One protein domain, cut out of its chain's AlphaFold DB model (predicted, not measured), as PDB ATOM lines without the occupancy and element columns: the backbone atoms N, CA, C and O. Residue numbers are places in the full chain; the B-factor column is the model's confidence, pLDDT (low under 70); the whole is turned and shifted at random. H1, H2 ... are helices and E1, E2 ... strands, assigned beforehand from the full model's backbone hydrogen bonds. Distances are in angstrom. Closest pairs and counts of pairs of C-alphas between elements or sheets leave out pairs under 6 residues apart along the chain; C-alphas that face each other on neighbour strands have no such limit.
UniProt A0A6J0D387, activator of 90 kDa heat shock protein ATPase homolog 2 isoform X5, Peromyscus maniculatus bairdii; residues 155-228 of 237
ATOM      1  N   GLU A 155       7.494   5.460  45.708       89.06
ATOM      2  CA  GLU A 155       8.306   4.716  46.677       89.06
ATOM      3  C   GLU A 155       7.418   3.987  47.697       89.06
ATOM      4  O   GLU A 155       7.571   2.785  47.927       89.06
ATOM      5  N   GLN A 156       6.463   4.709  48.298       87.12
ATOM      6  CA  GLN A 156       5.531   4.153  49.278       87.12
ATOM      7  C   GLN A 156       4.626   3.110  48.629       87.12
ATOM      8  O   GLN A 156       4.527   1.994  49.140       87.12
ATOM      9  N   LEU A 157       4.025   3.426  47.480       88.75
ATOM     10  CA  LEU A 157       3.123   2.511  46.788       88.75
ATOM     11  C   LEU A 157       3.843   1.236  46.320       88.75
ATOM     12  O   LEU A 157       3.329   0.139  46.520       88.75
ATOM     13  N   TYR A 158       5.072   1.345  45.804       89.50
ATOM     14  CA  TYR A 158       5.925   0.194  45.489       89.50
ATOM     15  C   TYR A 158       6.232  -0.645  46.743       89.50
ATOM     16  O   TYR A 158       6.146  -1.878  46.712       89.50
ATOM     17  N   SER A 159       6.547   0.008  47.869       89.25
ATOM     18  CA  SER A 159       6.842  -0.680  49.132       89.25
ATOM     19  C   SER A 159       5.641  -1.460  49.683       89.25
ATOM     20  O   SER A 159       5.827  -2.542  50.235       89.25
ATOM     21  N   ILE A 160       4.405  -1.000  49.459       90.44
ATOM     22  CA  ILE A 160       3.181  -1.712  49.874       90.44
ATOM     23  C   ILE A 160       3.077  -3.101  49.220       90.44
ATOM     24  O   ILE A 160       2.580  -4.026  49.857       90.44
ATOM     25  N   PHE A 161       3.598  -3.283  48.001       88.69
ATOM     26  CA  PHE A 161       3.584  -4.563  47.277       88.69
ATOM     27  C   PHE A 161       4.862  -5.408  47.432       88.69
ATOM     28  O   PHE A 161       4.905  -6.529  46.923       88.69
ATOM     29  N   THR A 162       5.900  -4.893  48.102       88.81
ATOM     30  CA  THR A 162       7.225  -5.545  48.217       88.81
ATOM     31  C   THR A 162       7.758  -5.659  49.648       88.81
ATOM     32  O   THR A 162       8.699  -6.409  49.890       88.81
ATOM     33  N   VAL A 163       7.149  -4.987  50.628       89.94
ATOM     34  CA  VAL A 163       7.518  -5.084  52.046       89.94
ATOM     35  C   VAL A 163       6.468  -5.898  52.788       89.94
ATOM     36  O   VAL A 163       5.328  -5.463  52.953       89.94
ATOM     37  N   LYS A 164       6.873  -7.068  53.293       89.50
ATOM     38  CA  LYS A 164       6.017  -8.015  54.027       89.50
ATOM     39  C   LYS A 164       5.140  -7.337  55.090       89.50
ATOM     40  O   LYS A 164       3.930  -7.541  55.088       89.50
ATOM     41  N   ASP A 165       5.716  -6.490  55.942       87.81
ATOM     42  CA  ASP A 165       4.979  -5.825  57.027       87.81
ATOM     43  C   ASP A 165       3.882  -4.875  56.519       87.81
ATOM     44  O   ASP A 165       2.854  -4.704  57.177       87.81
ATOM     45  N   LEU A 166       4.072  -4.256  55.348       89.19
ATOM     46  CA  LEU A 166       3.053  -3.420  54.709       89.19
ATOM     47  C   LEU A 166       1.974  -4.279  54.046       89.19
ATOM     48  O   LEU A 166       0.789  -3.975  54.200       89.19
ATOM     49  N   VAL A 167       2.361  -5.397  53.417       87.62
ATOM     50  CA  VAL A 167       1.410  -6.386  52.886       87.62
ATOM     51  C   VAL A 167       0.497  -6.909  53.995       87.62
ATOM     52  O   VAL A 167      -0.725  -6.898  53.848       87.62
ATOM     53  N   GLN A 168       1.056  -7.293  55.144       88.25
ATOM     54  CA  GLN A 168       0.281  -7.775  56.292       88.25
ATOM     55  C   GLN A 168      -0.650  -6.699  56.875       88.25
ATOM     56  O   GLN A 168      -1.766  -7.017  57.288       88.25
ATOM     57  N   LYS A 169      -0.238  -5.422  56.868       87.31
ATOM     58  CA  LYS A 169      -1.083  -4.298  57.308       87.31
ATOM     59  C   LYS A 169      -2.286  -4.072  56.389       87.31
ATOM     60  O   LYS A 169      -3.395  -3.953  56.907       87.31
ATOM     61  N   PHE A 170      -2.108  -4.037  55.062       84.56
ATOM     62  CA  PHE A 170      -3.245  -3.813  54.154       84.56
ATOM     63  C   PHE A 170      -4.154  -5.046  54.052       84.56
ATOM     64  O   PHE A 170      -5.375  -4.918  54.103       84.56
ATOM     65  N   SER A 171      -3.573  -6.247  53.967       82.31
ATOM     66  CA  SER A 171      -4.323  -7.509  53.844       82.31
ATOM     67  C   SER A 171      -4.938  -7.993  55.161       82.31
ATOM     68  O   SER A 171      -5.673  -8.983  55.160       82.31
ATOM     69  N   LYS A 172      -4.608  -7.338  56.287       85.19
ATOM     70  CA  LYS A 172      -5.036  -7.663  57.661       85.19
ATOM     71  C   LYS A 172      -4.852  -9.146  58.030       85.19
ATOM     72  O   LYS A 172      -5.605  -9.688  58.836       85.19
ATOM     73  N   SER A 173      -3.874  -9.814  57.420       84.25
ATOM     74  CA  SER A 173      -3.664 -11.262  57.509       84.25
ATOM     75  C   SER A 173      -2.176 -11.626  57.391       84.25
ATOM     76  O   SER A 173      -1.365 -10.803  56.954       84.25
ATOM     77  N   PRO A 174      -1.767 -12.839  57.809       84.81
ATOM     78  CA  PRO A 174      -0.413 -13.327  57.576       84.81
ATOM     79  C   PRO A 174      -0.081 -13.381  56.080       84.81
ATOM     80  O   PRO A 174      -0.878 -13.857  55.270       84.81
ATOM     81  N   ALA A 175       1.120 -12.921  55.731       88.56
ATOM     82  CA  ALA A 175       1.633 -12.948  54.369       88.56
ATOM     83  C   ALA A 175       3.077 -13.464  54.341       88.56
ATOM     84  O   ALA A 175       3.869 -13.196  55.249       88.56
ATOM     85  N   VAL A 176       3.412 -14.190  53.278       89.75
ATOM     86  CA  VAL A 176       4.778 -14.600  52.928       89.75
ATOM     87  C   VAL A 176       5.154 -13.829  51.673       89.75
ATOM     88  O   VAL A 176       4.350 -13.750  50.746       89.75
ATOM     89  N   LEU A 177       6.343 -13.229  51.658       92.00
ATOM     90  CA  LEU A 177       6.774 -12.348  50.582       92.00
ATOM     91  C   LEU A 177       8.276 -12.511  50.340       92.00
ATOM     92  O   LEU A 177       9.083 -12.118  51.181       92.00
ATOM     93  N   GLU A 178       8.637 -13.068  49.192       91.88
ATOM     94  CA  GLU A 178      10.000 -13.092  48.668       91.88
ATOM     95  C   GLU A 178      10.067 -12.032  47.561       91.88
ATOM     96  O   GLU A 178       9.761 -12.315  46.406       91.88
ATOM     97  N   ALA A 179      10.382 -10.782  47.913       88.69
ATOM     98  CA  ALA A 179      10.344  -9.635  46.995       88.69
ATOM     99  C   ALA A 179      11.560  -9.576  46.044       88.69
ATOM    100  O   ALA A 179      12.209  -8.543  45.882       88.69
ATOM    101  N   GLU A 180      11.854 -10.707  45.409       89.06
ATOM    102  CA  GLU A 180      12.932 -10.915  44.448       89.06
ATOM    103  C   GLU A 180      12.373 -11.498  43.146       89.06
ATOM    104  O   GLU A 180      11.256 -12.014  43.092       89.06
ATOM    105  N   ARG A 181      13.143 -11.432  42.056       90.00
ATOM    106  CA  ARG A 181      12.710 -11.981  40.767       90.00
ATOM    107  C   ARG A 181      12.670 -13.513  40.821       90.00
ATOM    108  O   ARG A 181      13.698 -14.143  41.037       90.00
ATOM    109  N   GLY A 182      11.502 -14.098  40.566       88.25
ATOM    110  CA  GLY A 182      11.210 -15.522  40.758       88.25
ATOM    111  C   GLY A 182      10.804 -15.884  42.193       88.25
ATOM    112  O   GLY A 182      10.463 -17.037  42.453       88.25
ATOM    113  N   GLY A 183      10.818 -14.917  43.118       90.12
ATOM    114  CA  GLY A 183      10.374 -15.097  44.494       90.12
ATOM    115  C   GLY A 183       8.862 -15.290  44.579       90.12
ATOM    116  O   GLY A 183       8.090 -14.730  43.791       90.12
ATOM    117  N   LYS A 184       8.427 -16.114  45.530       90.94
ATOM    118  CA  LYS A 184       7.021 -16.445  45.755       90.94
ATOM    119  C   LYS A 184       6.367 -15.512  46.764       90.94
ATOM    120  O   LYS A 184       6.998 -14.966  47.669       90.94
ATOM    121  N   PHE A 185       5.053 -15.381  46.642       92.25
ATOM    122  CA  PHE A 185       4.239 -14.713  47.646       92.25
ATOM    123  C   PHE A 185       2.953 -15.468  47.963       92.25
ATOM    124  O   PHE A 185       2.400 -16.217  47.154       92.25
ATOM    125  N   GLN A 186       2.465 -15.210  49.169       90.62
ATOM    126  CA  GLN A 186       1.202 -15.682  49.700       90.62
ATOM    127  C   GLN A 186       0.574 -14.543  50.504       90.62
ATOM    128  O   GLN A 186       1.210 -14.002  51.405       90.62
ATOM    129  N   MET A 187      -0.673 -14.193  50.203       88.25
ATOM    130  CA  MET A 187      -1.421 -13.144  50.902       88.25
ATOM    131  C   MET A 187      -2.896 -13.546  51.072       88.25
ATOM    132  O   MET A 187      -3.341 -14.555  50.515       88.25
ATOM    133  N   PHE A 188      -3.644 -12.792  51.884       84.69
ATOM    134  CA  PHE A 188      -5.029 -13.110  52.264       84.69
ATOM    135  C   PHE A 188      -5.179 -14.535  52.818       84.69
ATOM    136  O   PHE A 188      -6.007 -15.318  52.348       84.69
ATOM    137  N   ASP A 189      -4.339 -14.883  53.797       82.56
ATOM    138  CA  ASP A 189      -4.382 -16.163  54.526       82.56
ATOM    139  C   ASP A 189      -4.209 -17.414  53.628       82.56
ATOM    140  O   ASP A 189      -4.724 -18.501  53.889       82.56
ATOM    141  N   GLY A 190      -3.483 -17.261  52.513       82.50
ATOM    142  CA  GLY A 190      -3.281 -18.325  51.523       82.50
ATOM    143  C   GLY A 190      -4.374 -18.459  50.470       82.50
ATOM    144  O   GLY A 190      -4.340 -19.410  49.691       82.50
ATOM    145  N   ASN A 191      -5.324 -17.521  50.411       83.00
ATOM    146  CA  ASN A 191      -6.300 -17.477  49.327       83.00
ATOM    147  C   ASN A 191      -5.700 -16.958  48.018       83.00
ATOM    148  O   ASN A 191      -6.155 -17.391  46.962       83.00
ATOM    149  N   ILE A 192      -4.678 -16.094  48.076       87.00
ATOM    150  CA  ILE A 192      -3.913 -15.648  46.906       87.00
ATOM    151  C   ILE A 192      -2.464 -16.116  47.046       87.00
ATOM    152  O   ILE A 192      -1.803 -15.848  48.052       87.00
ATOM    153  N   THR A 193      -1.966 -16.790  46.012       89.56
ATOM    154  CA  THR A 193      -0.563 -17.204  45.878       89.56
ATOM    155  C   THR A 193      -0.013 -16.777  44.524       89.56
ATOM    156  O   THR A 193      -0.769 -16.596  43.566       89.56
ATOM    157  N   GLY A 194       1.303 -16.599  44.432       90.94
ATOM    158  CA  GLY A 194       1.924 -16.136  43.200       90.94
ATOM    159  C   GLY A 194       3.447 -16.079  43.218       90.94
ATOM    160  O   GLY A 194       4.099 -16.568  44.141       90.94
ATOM    161  N   GLU A 195       3.991 -15.489  42.158       91.81
ATOM    162  CA  GLU A 195       5.418 -15.360  41.860       91.81
ATOM    163  C   GLU A 195       5.697 -13.989  41.222       91.81
ATOM    164  O   GLU A 195       4.966 -13.550  40.324       91.81
ATOM    165  N   TYR A 196       6.759 -13.308  41.648       92.19
ATOM    166  CA  TYR A 196       7.225 -12.071  41.021       92.19
ATOM    167  C   TYR A 196       8.016 -12.378  39.742       92.19
ATOM    168  O   TYR A 196       9.100 -12.949  39.784       92.19
ATOM    169  N   VAL A 197       7.510 -11.960  38.582       91.62
ATOM    170  CA  VAL A 197       8.152 -12.199  37.274       91.62
ATOM    171  C   VAL A 197       9.199 -11.128  36.957       91.62
ATOM    172  O   VAL A 197      10.258 -11.419  36.390       91.62
ATOM    173  N   GLU A 198       8.898  -9.879  37.316       91.69
ATOM    174  CA  GLU A 198       9.757  -8.714  37.116       91.69
ATOM    175  C   GLU A 198       9.497  -7.675  38.214       91.69
ATOM    176  O   GLU A 198       8.348  -7.356  38.525       91.69
ATOM    177  N   LEU A 199      10.576  -7.131  38.775       89.62
ATOM    178  CA  LEU A 199      10.562  -6.072  39.778       89.62
ATOM    179  C   LEU A 199      11.504  -4.959  39.313       89.62
ATOM    180  O   LEU A 199      12.719  -5.145  39.277       89.62
ATOM    181  N   LEU A 200      10.938  -3.814  38.934       88.94
ATOM    182  CA  LEU A 200      11.667  -2.586  38.629       88.94
ATOM    183  C   LEU A 200      11.318  -1.553  39.701       88.94
ATOM    184  O   LEU A 200      10.228  -0.970  39.677       88.94
ATOM    185  N   THR A 201      12.253  -1.340  40.628       88.50
ATOM    186  CA  THR A 201      12.122  -0.437  41.779       88.50
ATOM    187  C   THR A 201      11.488   0.893  41.386       88.50
ATOM    188  O   THR A 201      11.973   1.578  40.483       88.50
ATOM    189  N   ASN A 202      10.387   1.242  42.055       87.12
ATOM    190  CA  ASN A 202       9.639   2.492  41.881       87.12
ATOM    191  C   ASN A 202       9.160   2.757  40.435       87.12
ATOM    192  O   ASN A 202       8.968   3.906  40.041       87.12
ATOM    193  N   ARG A 203       8.990   1.710  39.612       87.94
ATOM    194  CA  ARG A 203       8.523   1.844  38.218       87.94
ATOM    195  C   ARG A 203       7.507   0.794  37.807       87.94
ATOM    196  O   ARG A 203       6.485   1.144  37.225       87.94
ATOM    197  N   LYS A 204       7.786  -0.486  38.059       90.50
ATOM    198  CA  LYS A 204       6.962  -1.585  37.550       90.50
ATOM    199  C   LYS A 204       7.075  -2.827  38.420       90.50
ATOM    200  O   LYS A 204       8.171  -3.203  38.826       90.50
ATOM    201  N   ILE A 205       5.951  -3.497  38.641       91.94
ATOM    202  CA  ILE A 205       5.897  -4.843  39.217       91.94
ATOM    203  C   ILE A 205       5.071  -5.707  38.267       91.94
ATOM    204  O   ILE A 205       3.893  -5.428  38.056       91.94
ATOM    205  N   THR A 206       5.660  -6.767  37.715       92.50
ATOM    206  CA  THR A 206       4.908  -7.823  37.028       92.50
ATOM    207  C   THR A 206       4.939  -9.080  37.881       92.50
ATOM    208  O   THR A 206       6.004  -9.596  38.221       92.50
ATOM    209  N   MET A 207       3.759  -9.597  38.200       92.00
ATOM    210  CA  MET A 207       3.570 -10.792  39.010       92.00
ATOM    211  C   MET A 207       2.588 -11.755  38.341       92.00
ATOM    212  O   MET A 207       1.668 -11.347  37.632       92.00
ATOM    213  N   LYS A 208       2.781 -13.045  38.585       91.06
ATOM    214  CA  LYS A 208       1.797 -14.096  38.329       91.06
ATOM    215  C   LYS A 208       1.076 -14.376  39.634       91.06
ATOM    216  O   LYS A 208       1.741 -14.550  40.649       91.06
ATOM    217  N   TRP A 209      -0.244 -14.456  39.615       89.25
ATOM    218  CA  TRP A 209      -1.035 -14.774  40.799       89.25
ATOM    219  C   TRP A 209      -2.197 -15.701  40.451       89.25
ATOM    220  O   TRP A 209      -2.633 -15.770  39.303       89.25
ATOM    221  N   ARG A 210      -2.705 -16.412  41.451       85.94
ATOM    222  CA  ARG A 210      -3.914 -17.233  41.355       85.94
ATOM    223  C   ARG A 210      -4.699 -17.165  42.653       85.94
ATOM    224  O   ARG A 210      -4.116 -16.965  43.722       85.94
ATOM    225  N   CYS A 211      -5.999 -17.425  42.575       82.12
ATOM    226  CA  CYS A 211      -6.748 -17.814  43.763       82.12
ATOM    227  C   CYS A 211      -6.573 -19.311  44.055       82.12
ATOM    228  O   CYS A 211      -6.399 -20.144  43.159       82.12
ATOM    229  N   ARG A 212      -6.688 -19.666  45.335       80.12
ATOM    230  CA  ARG A 212      -6.673 -21.049  45.838       80.12
ATOM    231  C   ARG A 212      -7.799 -21.924  45.274       80.12
ATOM    232  O   ARG A 212      -7.663 -23.139  45.241       80.12
ATOM    233  N   ASN A 213      -8.906 -21.313  44.861       74.50
ATOM    234  CA  ASN A 213     -10.100 -21.982  44.342       74.50
ATOM    235  C   ASN A 213     -10.184 -22.005  42.804       74.50
ATOM    236  O   ASN A 213     -11.248 -22.299  42.269       74.50
ATOM    237  N   TRP A 214      -9.103 -21.675  42.092       77.12
ATOM    238  CA  TRP A 214      -9.031 -21.859  40.637       77.12
ATOM    239  C   TRP A 214      -8.621 -23.305  40.271       77.12
ATOM    240  O   TRP A 214      -7.939 -23.934  41.083       77.12
ATOM    241  N   PRO A 215      -9.030 -23.853  39.105       67.94
ATOM    242  CA  PRO A 215      -8.934 -25.294  38.821       67.94
ATOM    243  C   PRO A 215      -7.566 -25.745  38.280       67.94
ATOM    244  O   PRO A 215      -7.133 -25.253  37.238       67.94
ATOM    245  N   GLU A 216      -6.956 -26.743  38.938       61.22
ATOM    246  CA  GLU A 216      -5.588 -27.246  38.686       61.22
ATOM    247  C   GLU A 216      -5.298 -27.641  37.217       61.22
ATOM    248  O   GLU A 216      -6.021 -28.439  36.617       61.22
ATOM    249  N   GLY A 217      -4.214 -27.104  36.627       58.91
ATOM    250  CA  GLY A 217      -3.858 -27.310  35.216       58.91
ATOM    251  C   GLY A 217      -2.732 -26.411  34.662       58.91
ATOM    252  O   GLY A 217      -2.137 -25.586  35.349       58.91
ATOM    253  N   TYR A 218      -2.409 -26.549  33.371       37.06
ATOM    254  CA  TYR A 218      -1.428 -25.672  32.706       37.06
ATOM    255  C   TYR A 218      -2.074 -24.342  32.279       37.06
ATOM    256  O   TYR A 218      -2.904 -24.323  31.372       37.06
ATOM    257  N   GLY A 219      -1.641 -23.228  32.883       53.94
ATOM    258  CA  GLY A 219      -2.062 -21.861  32.517       53.94
ATOM    259  C   GLY A 219      -2.799 -21.066  33.604       53.94
ATOM    260  O   GLY A 219      -3.311 -19.991  33.322       53.94
ATOM    261  N   GLU A 220      -2.846 -21.571  34.838       63.16
ATOM    262  CA  GLU A 220      -3.714 -21.069  35.918       63.16
ATOM    263  C   GLU A 220      -3.339 -19.732  36.571       63.16
ATOM    264  O   GLU A 220      -4.089 -19.247  37.413       63.16
ATOM    265  N   CYS A 221      -2.188 -19.137  36.264       69.31
ATOM    266  CA  CYS A 221      -1.801 -17.879  36.900       69.31
ATOM    267  C   CYS A 221      -2.180 -16.688  36.019       69.31
ATOM    268  O   CYS A 221      -1.652 -16.530  34.916       69.31
ATOM    269  N   ALA A 222      -3.028 -15.804  36.541       78.94
ATOM    270  CA  ALA A 222      -3.279 -14.505  35.945       78.94
ATOM    271  C   ALA A 222      -2.012 -13.640  36.024       78.94
ATOM    272  O   ALA A 222      -1.326 -13.588  37.049       78.94
ATOM    273  N   GLY A 223      -1.697 -12.950  34.930       85.62
ATOM    274  CA  GLY A 223      -0.657 -11.927  34.917       85.62
ATOM    275  C   GLY A 223      -1.216 -10.606  35.433       85.62
ATOM    276  O   GLY A 223      -2.195 -10.102  34.891       85.62
ATOM    277  N   LEU A 224      -0.571 -10.027  36.442       86.50
ATOM    278  CA  LEU A 224      -0.794  -8.653  36.881       86.50
ATOM    279  C   LEU A 224       0.465  -7.841  36.582       86.50
ATOM    280  O   LEU A 224       1.572  -8.251  36.928       86.50
ATOM    281  N   THR A 225       0.300  -6.687  35.939       89.06
ATOM    282  CA  THR A 225       1.365  -5.693  35.776       89.06
ATOM    283  C   THR A 225       0.893  -4.379  36.369       89.06
ATOM    284  O   THR A 225      -0.107  -3.822  35.927       89.06
ATOM    285  N   LEU A 226       1.621  -3.905  37.373       86.06
ATOM    286  CA  LEU A 226       1.464  -2.594  37.983       86.06
ATOM    287  C   LEU A 226       2.539  -1.683  37.391       86.06
ATOM    288  O   LEU A 226       3.726  -1.996  37.494       86.06
ATOM    289  N   GLU A 227       2.136  -0.574  36.778       87.62
ATOM    290  CA  GLU A 227       3.044   0.491  36.348       87.62
ATOM    291  C   GLU A 227       2.830   1.721  37.220       87.62
ATOM    292  O   GLU A 227       1.730   2.267  37.281       87.62
ATOM    293  N   PHE A 228       3.892   2.183  37.870       85.38
ATOM    294  CA  PHE A 228       3.843   3.368  38.710       85.38
ATOM    295  C   PHE A 228       4.302   4.584  37.913       85.38
ATOM    296  O   PHE A 228       5.410   4.622  37.373       85.38
TER     297      PHE A 228
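Overview. This is residues 155 to 228 of the 237 residues of the protein "activator of 90 kDa heat shock protein ATPase homolog 2 isoform X5" of Peromyscus maniculatus bairdii (UniProt A0A6J0D387). A twisted sheet of four antiparallel strands, with E2 bending by 65 degrees on the way, forms the main body, and two short helices, H1 and H2, meet at a corner and only graze it. The long link from H2 to E1 runs back beside edge strand E1, and the loop of residues 214 to 219 sticks out at the end of the long axis away from H1. The printed part has 74 residues, with two named helices and then four named strands along the chain, and the sheet's order is E1, E2, E3, E4. The class is mixed, helices and strands. The whole is compact, with a radius of gyration of the C-alphas of 12.0 A and spans of 36 by 24 by 16 A.

Along the chain. Begin with the sheet at C-alpha 184, at (7.021, -16.445, 45.755), where E1, residues 184 to 187, starts. E2, residues 192 to 200, covers 22.0 A, and E3, residues 204 to 211, covers 22.1 A. E4, residues 222 to 227, covers 16.3 A and ends at C-alpha 227, at (3.044, 0.491, 36.348). Now go back to C-alpha 155 at (8.306, 4.716, 46.677), where H1, residues 155 to 162, begins. H2, residues 164 to 171, follows; H1, H2 and E1 each measure 10.4 A.

Arrangement. The strands form a meander, each the antiparallel neighbour of the one before, and each successive pair is a hairpin. Look between E1 and E2 for N 185 and O 194, 2.9 A apart; their directions stand at 128 degrees. E2 bends at residue 197, and N 197 and N 198 are both within hydrogen-bond range of O 206 in E3, at 2.8 A and 3.0 A. Between E3 and E4, at 153 degrees, N 222 and O 209 are 2.8 A apart. The edge strands E1 and E4 are apart. Residues 176 to 177 pair antiparallel with residues 185 to 186 of E1. H1 only grazes the sheet with its residues 158 to 162, and H2 only grazes it with its residues 164 to 171. The closest C-alphas of H2 and E1 are those of Ser 171 and Met 187, 7.0 A apart. H1 and H2 touch only at the corner, about perpendicular at 89 degrees, with the C-alphas of Ile 160 and Leu 166 closest at 5.1 A. In H2 every O i to N i+4 pair is within hydrogen-bond range; in H1, 3 of 4 are.

Size, cuts and confidence. The two C-alphas farthest apart are those of Glu 155 and Gly 217, at 36.1 A. The printed part has no cut. The link from H2 to E1, 12 residues, is long. Mean pLDDT of the printed part is 85.0; look for values under 70 at residues 215 to 221.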